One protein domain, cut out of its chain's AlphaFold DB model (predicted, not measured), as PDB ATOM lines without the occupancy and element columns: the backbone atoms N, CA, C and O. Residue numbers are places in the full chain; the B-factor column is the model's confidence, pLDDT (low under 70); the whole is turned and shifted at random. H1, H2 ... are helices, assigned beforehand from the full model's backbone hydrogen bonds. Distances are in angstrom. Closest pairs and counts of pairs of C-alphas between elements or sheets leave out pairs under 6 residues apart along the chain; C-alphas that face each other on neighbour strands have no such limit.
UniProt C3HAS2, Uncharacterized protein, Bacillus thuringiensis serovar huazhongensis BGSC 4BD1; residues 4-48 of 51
ATOM      1  N   LEU A   4     348.097 282.567 269.545       90.88
ATOM      2  CA  LEU A   4     348.865 283.752 269.174       90.88
ATOM      3  C   LEU A   4     350.013 283.408 268.220       90.88
ATOM      4  O   LEU A   4     350.189 284.087 267.216       90.88
ATOM      5  N   GLU A   5     350.760 282.343 268.509       87.56
ATOM      6  CA  GLU A   5     351.866 281.882 267.667       87.56
ATOM      7  C   GLU A   5     351.361 281.496 266.272       87.56
ATOM      8  O   GLU A   5     351.896 281.965 265.271       87.56
ATOM      9  N   THR A   6     350.264 280.731 266.195       87.81
ATOM     10  CA  THR A   6     349.624 280.408 264.913       87.81
ATOM     11  C   THR A   6     349.206 281.671 264.162       87.81
ATOM     12  O   THR A   6     349.484 281.777 262.974       87.81
ATOM     13  N   ALA A   7     348.593 282.652 264.834       87.88
ATOM     14  CA  ALA A   7     348.150 283.887 264.189       87.88
ATOM     15  C   ALA A   7     349.315 284.720 263.631       87.88
ATOM     16  O   ALA A   7     349.235 285.207 262.506       87.88
ATOM     17  N   VAL A   8     350.407 284.855 264.389       92.25
ATOM     18  CA  VAL A   8     351.608 285.583 263.947       92.25
ATOM     19  C   VAL A   8     352.265 284.873 262.768       92.25
ATOM     20  O   VAL A   8     352.637 285.521 261.791       92.25
ATOM     21  N   ASN A   9     352.361 283.547 262.823       90.81
ATOM     22  CA  ASN A   9     352.954 282.763 261.748       90.81
ATOM     23  C   ASN A   9     352.102 282.807 260.472       90.81
ATOM     24  O   ASN A   9     352.646 282.997 259.389       90.81
ATOM     25  N   THR A  10     350.773 282.702 260.585       90.88
ATOM     26  CA  THR A  10     349.862 282.877 259.445       90.88
ATOM     27  C   THR A  10     349.996 284.278 258.855       90.88
ATOM     28  O   THR A  10     350.112 284.419 257.642       90.88
ATOM     29  N   PHE A  11     350.059 285.312 259.698       91.38
ATOM     30  CA  PHE A  11     350.252 286.683 259.237       91.38
ATOM     31  C   PHE A  11     351.587 286.871 258.501       91.38
ATOM     32  O   PHE A  11     351.620 287.505 257.452       91.38
ATOM     33  N   ALA A  12     352.682 286.293 259.003       92.44
ATOM     34  CA  ALA A  12     353.983 286.358 258.341       92.44
ATOM     35  C   ALA A  12     353.974 285.660 256.971       92.44
ATOM     36  O   ALA A  12     354.524 286.192 256.013       92.44
ATOM     37  N   VAL A  13     353.318 284.500 256.861       90.31
ATOM     38  CA  VAL A  13     353.169 283.779 255.585       90.31
ATOM     39  C   VAL A  13     352.359 284.595 254.575       90.31
ATOM     40  O   VAL A  13     352.776 284.706 253.427       90.31
ATOM     41  N   GLU A  14     351.250 285.211 254.995       90.50
ATOM     42  CA  GLU A  14     350.460 286.113 254.141       90.50
ATOM     43  C   GLU A  14     351.238 287.361 253.716       90.50
ATOM     44  O   GLU A  14     351.102 287.823 252.587       90.50
ATOM     45  N   LEU A  15     352.081 287.897 254.600       92.06
ATOM     46  CA  LEU A  15     352.920 289.052 254.296       92.06
ATOM     47  C   LEU A  15     354.014 288.724 253.268       92.06
ATOM     48  O   LEU A  15     354.342 289.566 252.437       92.06
ATOM     49  N   LEU A  16     354.599 287.524 253.348       91.31
ATOM     50  CA  LEU A  16     355.676 287.078 252.459       91.31
ATOM     51  C   LEU A  16     355.165 286.612 251.093       91.31
ATOM     52  O   LEU A  16     355.840 286.826 250.089       91.31
ATOM     53  N   LEU A  17     353.997 285.975 251.060       91.25
ATOM     54  CA  LEU A  17     353.374 285.465 249.844       91.25
ATOM     55  C   LEU A  17     351.875 285.791 249.869       91.25
ATOM     56  O   LEU A  17     351.090 284.952 250.298       91.25
ATOM     57  N   PRO A  18     351.445 286.983 249.433       90.81
ATOM     58  CA  PRO A  18     350.026 287.333 249.349       90.81
ATOM     59  C   PRO A  18     349.251 286.422 248.386       90.81
ATOM     60  O   PRO A  18     349.805 285.910 247.412       90.81
ATOM     61  N   ASN A  19     347.950 286.232 248.620       87.12
ATOM     62  CA  ASN A  19     347.100 285.393 247.756       87.12
ATOM     63  C   ASN A  19     347.006 285.913 246.313       87.12
ATOM     64  O   ASN A  19     346.845 285.138 245.370       87.12
ATOM     65  N   GLU A  20     347.166 287.218 246.117       89.19
ATOM     66  CA  GLU A  20     347.239 287.834 244.798       89.19
ATOM     67  C   GLU A  20     348.458 287.332 244.014       89.19
ATOM     68  O   GLU A  20     348.340 287.068 242.821       89.19
ATOM     69  N   MET A  21     349.597 287.106 244.680       89.25
ATOM     70  CA  MET A  21     350.789 286.538 244.036       89.25
ATOM     71  C   MET A  21     350.592 285.064 243.680       89.25
ATOM     72  O   MET A  21     351.094 284.608 242.660       89.25
ATOM     73  N   ILE A  22     349.810 284.315 244.466       87.44
ATOM     74  CA  ILE A  22     349.458 282.923 244.133       87.44
ATOM     75  C   ILE A  22     348.647 282.873 242.830       87.44
ATOM     76  O   ILE A  22     348.798 281.942 242.040       87.44
ATOM     77  N   SER A  23     347.848 283.908 242.557       87.94
ATOM     78  CA  SER A  23     347.075 284.005 241.315       87.94
ATOM     79  C   SER A  23     347.965 284.136 240.069       87.94
ATOM     80  O   SER A  23     347.531 283.777 238.979       87.94
ATOM     81  N   GLU A  24     349.223 284.569 240.196       90.12
ATOM     82  CA  GLU A  24     350.187 284.568 239.080       90.12
ATOM     83  C   GLU A  24     350.602 283.146 238.665       90.12
ATOM     84  O   GLU A  24     351.035 282.924 237.535       90.12
ATOM     85  N   TYR A  25     350.417 282.169 239.555       89.81
ATOM     86  CA  TYR A  25     350.738 280.761 239.328       89.81
ATOM     87  C   TYR A  25     349.509 279.915 238.969       89.81
ATOM     88  O   TYR A  25     349.647 278.707 238.795       89.81
ATOM     89  N   GLN A  26     348.322 280.518 238.822       86.62
ATOM     90  CA  GLN A  26     347.064 279.793 238.580       86.62
ATOM     91  C   GLN A  26     347.062 278.968 237.280       86.62
ATOM     92  O   GLN A  26     346.406 277.934 237.207       86.62
ATOM     93  N   ASP A  27     347.823 279.412 236.275       90.81
ATOM     94  CA  ASP A  27     347.978 278.731 234.983       90.81
ATOM     95  C   ASP A  27     349.189 277.781 234.958       90.81
ATOM     96  O   ASP A  27     349.520 277.188 233.928       90.81
ATOM     97  N   THR A  28     349.880 277.638 236.090       89.25
ATOM     98  CA  THR A  28     350.983 276.694 236.259       89.25
ATOM     99  C   THR A  28     350.486 275.421 236.940       89.25
ATOM    100  O   THR A  28     349.526 275.437 237.701       89.25
ATOM    101  N   ASN A  29     351.172 274.299 236.714       91.69
ATOM    102  CA  ASN A  29     350.908 273.052 237.444       91.69
ATOM    103  C   ASN A  29     351.602 273.018 238.823       91.69
ATOM    104  O   ASN A  29     351.846 271.930 239.341       91.69
ATOM    105  N   LEU A  30     351.969 274.175 239.388       91.69
ATOM    106  CA  LEU A  30     352.656 274.252 240.676       91.69
ATOM    107  C   LEU A  30     351.654 274.174 241.828       91.69
ATOM    108  O   LEU A  30     350.628 274.851 241.850       91.69
ATOM    109  N   SER A  31     351.982 273.360 242.821       90.81
ATOM    110  CA  SER A  31     351.273 273.297 244.093       90.81
ATOM    111  C   SER A  31     351.605 274.495 244.987       90.81
ATOM    112  O   SER A  31     352.658 275.118 244.860       90.81
ATOM    113  N   ILE A  32     350.745 274.783 245.972       88.12
ATOM    114  CA  ILE A  32     351.022 275.823 246.982       88.12
ATOM    115  C   ILE A  32     352.347 275.554 247.705       88.12
ATOM    116  O   ILE A  32     353.056 276.505 248.010       88.12
ATOM    117  N   GLN A  33     352.705 274.286 247.937       90.31
ATOM    118  CA  GLN A  33     353.992 273.907 248.525       90.31
ATOM    119  C   GLN A  33     355.170 274.374 247.665       90.31
ATOM    120  O   GLN A  33     356.042 275.084 248.161       90.31
ATOM    121  N   GLU A  34     355.156 274.052 246.372       92.19
ATOM    122  CA  GLU A  34     356.205 274.472 245.436       92.19
ATOM    123  C   GLU A  34     356.271 275.998 245.323       92.19
ATOM    124  O   GLU A  34     357.357 276.575 245.330       92.19
ATOM    125  N   ILE A  35     355.116 276.673 245.300       91.69
ATOM    126  CA  ILE A  35     355.063 278.136 245.313       91.69
ATOM    127  C   ILE A  35     355.693 278.663 246.606       91.69
ATOM    128  O   ILE A  35     356.575 279.504 246.547       91.69
ATOM    129  N   THR A  36     355.331 278.151 247.783       91.12
ATOM    130  CA  THR A  36     355.921 278.605 249.053       91.12
ATOM    131  C   THR A  36     357.432 278.384 249.126       91.12
ATOM    132  O   THR A  36     358.145 279.258 249.623       91.12
ATOM    133  N   GLU A  37     357.946 277.287 248.566       91.62
ATOM    134  CA  GLU A  37     359.384 277.014 248.503       91.62
ATOM    135  C   GLU A  37     360.142 278.017 247.626       91.62
ATOM    136  O   GLU A  37     361.234 278.442 248.009       91.62
ATOM    137  N   ILE A  38     359.555 278.465 246.507       92.06
ATOM    138  CA  ILE A  38     360.132 279.525 245.655       92.06
ATOM    139  C   ILE A  38     360.386 280.804 246.468       92.06
ATOM    140  O   ILE A  38     361.393 281.481 246.262       92.06
ATOM    141  N   TYR A  39     359.508 281.104 247.429       89.94
ATOM    142  CA  TYR A  39     359.615 282.266 248.318       89.94
ATOM    143  C   TYR A  39     360.352 281.958 249.635       89.94
ATOM    144  O   TYR A  39     360.384 282.792 250.539       89.94
ATOM    145  N   GLY A  40     360.965 280.776 249.759       89.50
ATOM    146  CA  GLY A  40     361.743 280.375 250.933       89.50
ATOM    147  C   GLY A  40     360.904 280.082 252.179       89.50
ATOM    148  O   GLY A  40     361.443 280.054 253.288       89.50
ATOM    149  N   ILE A  41     359.596 279.868 252.024       90.44
ATOM    150  CA  ILE A  41     358.692 279.510 253.116       90.44
ATOM    151  C   ILE A  41     358.756 277.987 253.311       90.44
ATOM    152  O   ILE A  41     358.440 277.237 252.386       90.44
ATOM    153  N   PRO A  42     359.132 277.493 254.506       89.19
ATOM    154  CA  PRO A  42     359.209 276.059 254.753       89.19
ATOM    155  C   PRO A  42     357.837 275.384 254.683       89.19
ATOM    156  O   PRO A  42     356.828 275.952 255.099       89.19
ATOM    157  N   GLU A  43     357.825 274.104 254.319       85.88
ATOM    158  CA  GLU A  43     356.624 273.260 254.243       85.88
ATOM    159  C   GLU A  43     355.735 273.331 255.505       85.88
ATOM    160  O   GLU A  43     354.506 273.405 255.444       85.88
ATOM    161  N   SER A  44     356.365 273.383 256.683       86.06
ATOM    162  CA  SER A  44     355.679 273.493 257.980       86.06
ATOM    163  C   SER A  44     354.861 274.782 258.161       86.06
ATOM    164  O   SER A  44     353.959 274.815 259.005       86.06
ATOM    165  N   PHE A  45     355.153 275.816 257.372       85.44
ATOM    166  CA  PHE A  45     354.430 277.085 257.311       85.44
ATOM    167  C   PHE A  45     353.542 277.184 256.068       85.44
ATOM    168  O   PHE A  45     352.533 277.880 256.124       85.44
ATOM    169  N   ALA A  46     353.832 276.434 255.000       86.19
ATOM    170  CA  ALA A  46     352.988 276.366 253.805       86.19
ATOM    171  C   ALA A  46     351.541 275.973 254.143       86.19
ATOM    172  O   ALA A  46     350.597 276.582 253.656       86.19
ATOM    173  N   ARG A  47     351.352 275.039 255.083       85.00
ATOM    174  CA  ARG A  47     350.024 274.640 255.596       85.00
ATOM    175  C   ARG A  47     349.222 275.761 256.276       85.00
ATOM    176  O   ARG A  47     348.048 275.561 256.567       85.00
ATOM    177  N   LEU A  48     349.851 276.891 256.611       85.44
ATOM    178  CA  LEU A  48     349.160 278.049 257.181       85.44
ATOM    179  C   LEU A  48     348.439 278.873 256.111       85.44
ATOM    180  O   LEU A  48     347.567 279.663 256.473       85.44
TER     181      LEU A  48
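This is residues 4 to 48 of the 51 residues of an uncharacterized protein of Bacillus thuringiensis serovar huazhongensis BGSC 4BD1 (UniProt C3HAS2). This is a small, elongated fold that doubles back on itself: H1, the longest helix, and H2 follow one another along the longest axis, and residues 26 to 31 turn the chain round so that H3 and H4 come back beside them. H3 is set crosswise to H2, and the very short H4 packs on residues 9 to 13 of H1. The printed part has 45 residues with four named helices, in the order H1, H2, H3, H4, and no named strand; its class is all helix. It is compact, with a radius of gyration of the C-alphas of 10.5 A, and its C-alphas span 35 by 18 by 13 A.

Begin with H1, residues 4 to 16, and look at its residues 9 to 13, which alone touch H4, residues 43 to 46. The closest C-alphas of the two are those of Val 13 and Phe 45, 7.0 A apart. From H4 go to H3, residues 32 to 38, which it touches with 6 pairs of C-alphas within 8 A; the closest are those of Gln 33 and Ala 46, at 5.9 A. H3 in turn only just touches H2, residues 19 to 25, with 3 pairs of C-alphas within 8 A, the closest being those of Ile 22 and Ile 35 at 7.5 A. The lines of H2 and H3 stand about perpendicular, at 84 degrees. H1 and H2 meet only through their link, while H1 and H3 are apart, and so are H2 and H4. In H1 and H3 each O i to N i+4 pair is within hydrogen-bond range; in H2 it is 1 of 3, beside 4 of 4 O i to N i+3 pairs, and H4 is too short for an i+4 pair.

Find C-alpha 4 at (348.865, 283.752, 269.174); from there H1 runs 18.4 A to C-alpha 16 at (355.676, 287.078, 252.459). H2 goes from Asn 19 to Tyr 25 over 10.3 A. Look next at Ile 32, where H3 begins; it reaches Ile 38 after 9.9 A. H4 runs from Glu 43 to Ala 46 over 4.8 A and ends at C-alpha 46, (352.988, 276.366, 253.805).

The two C-alphas farthest apart are those of Leu 4 and Asp 27, at 34.6 A, yet those of Leu 4 and Leu 48, the first and last printed, are 13.3 A apart. The printed part, residues 4 to 48, has no cut. The links from H1 to H2 and from H3 to H4 are tight, the one from H2 to H3, with 6 residues, is short, and no link is long. The mean pLDDT of the printed part of this model is 89.6, and no printed residue is under 70.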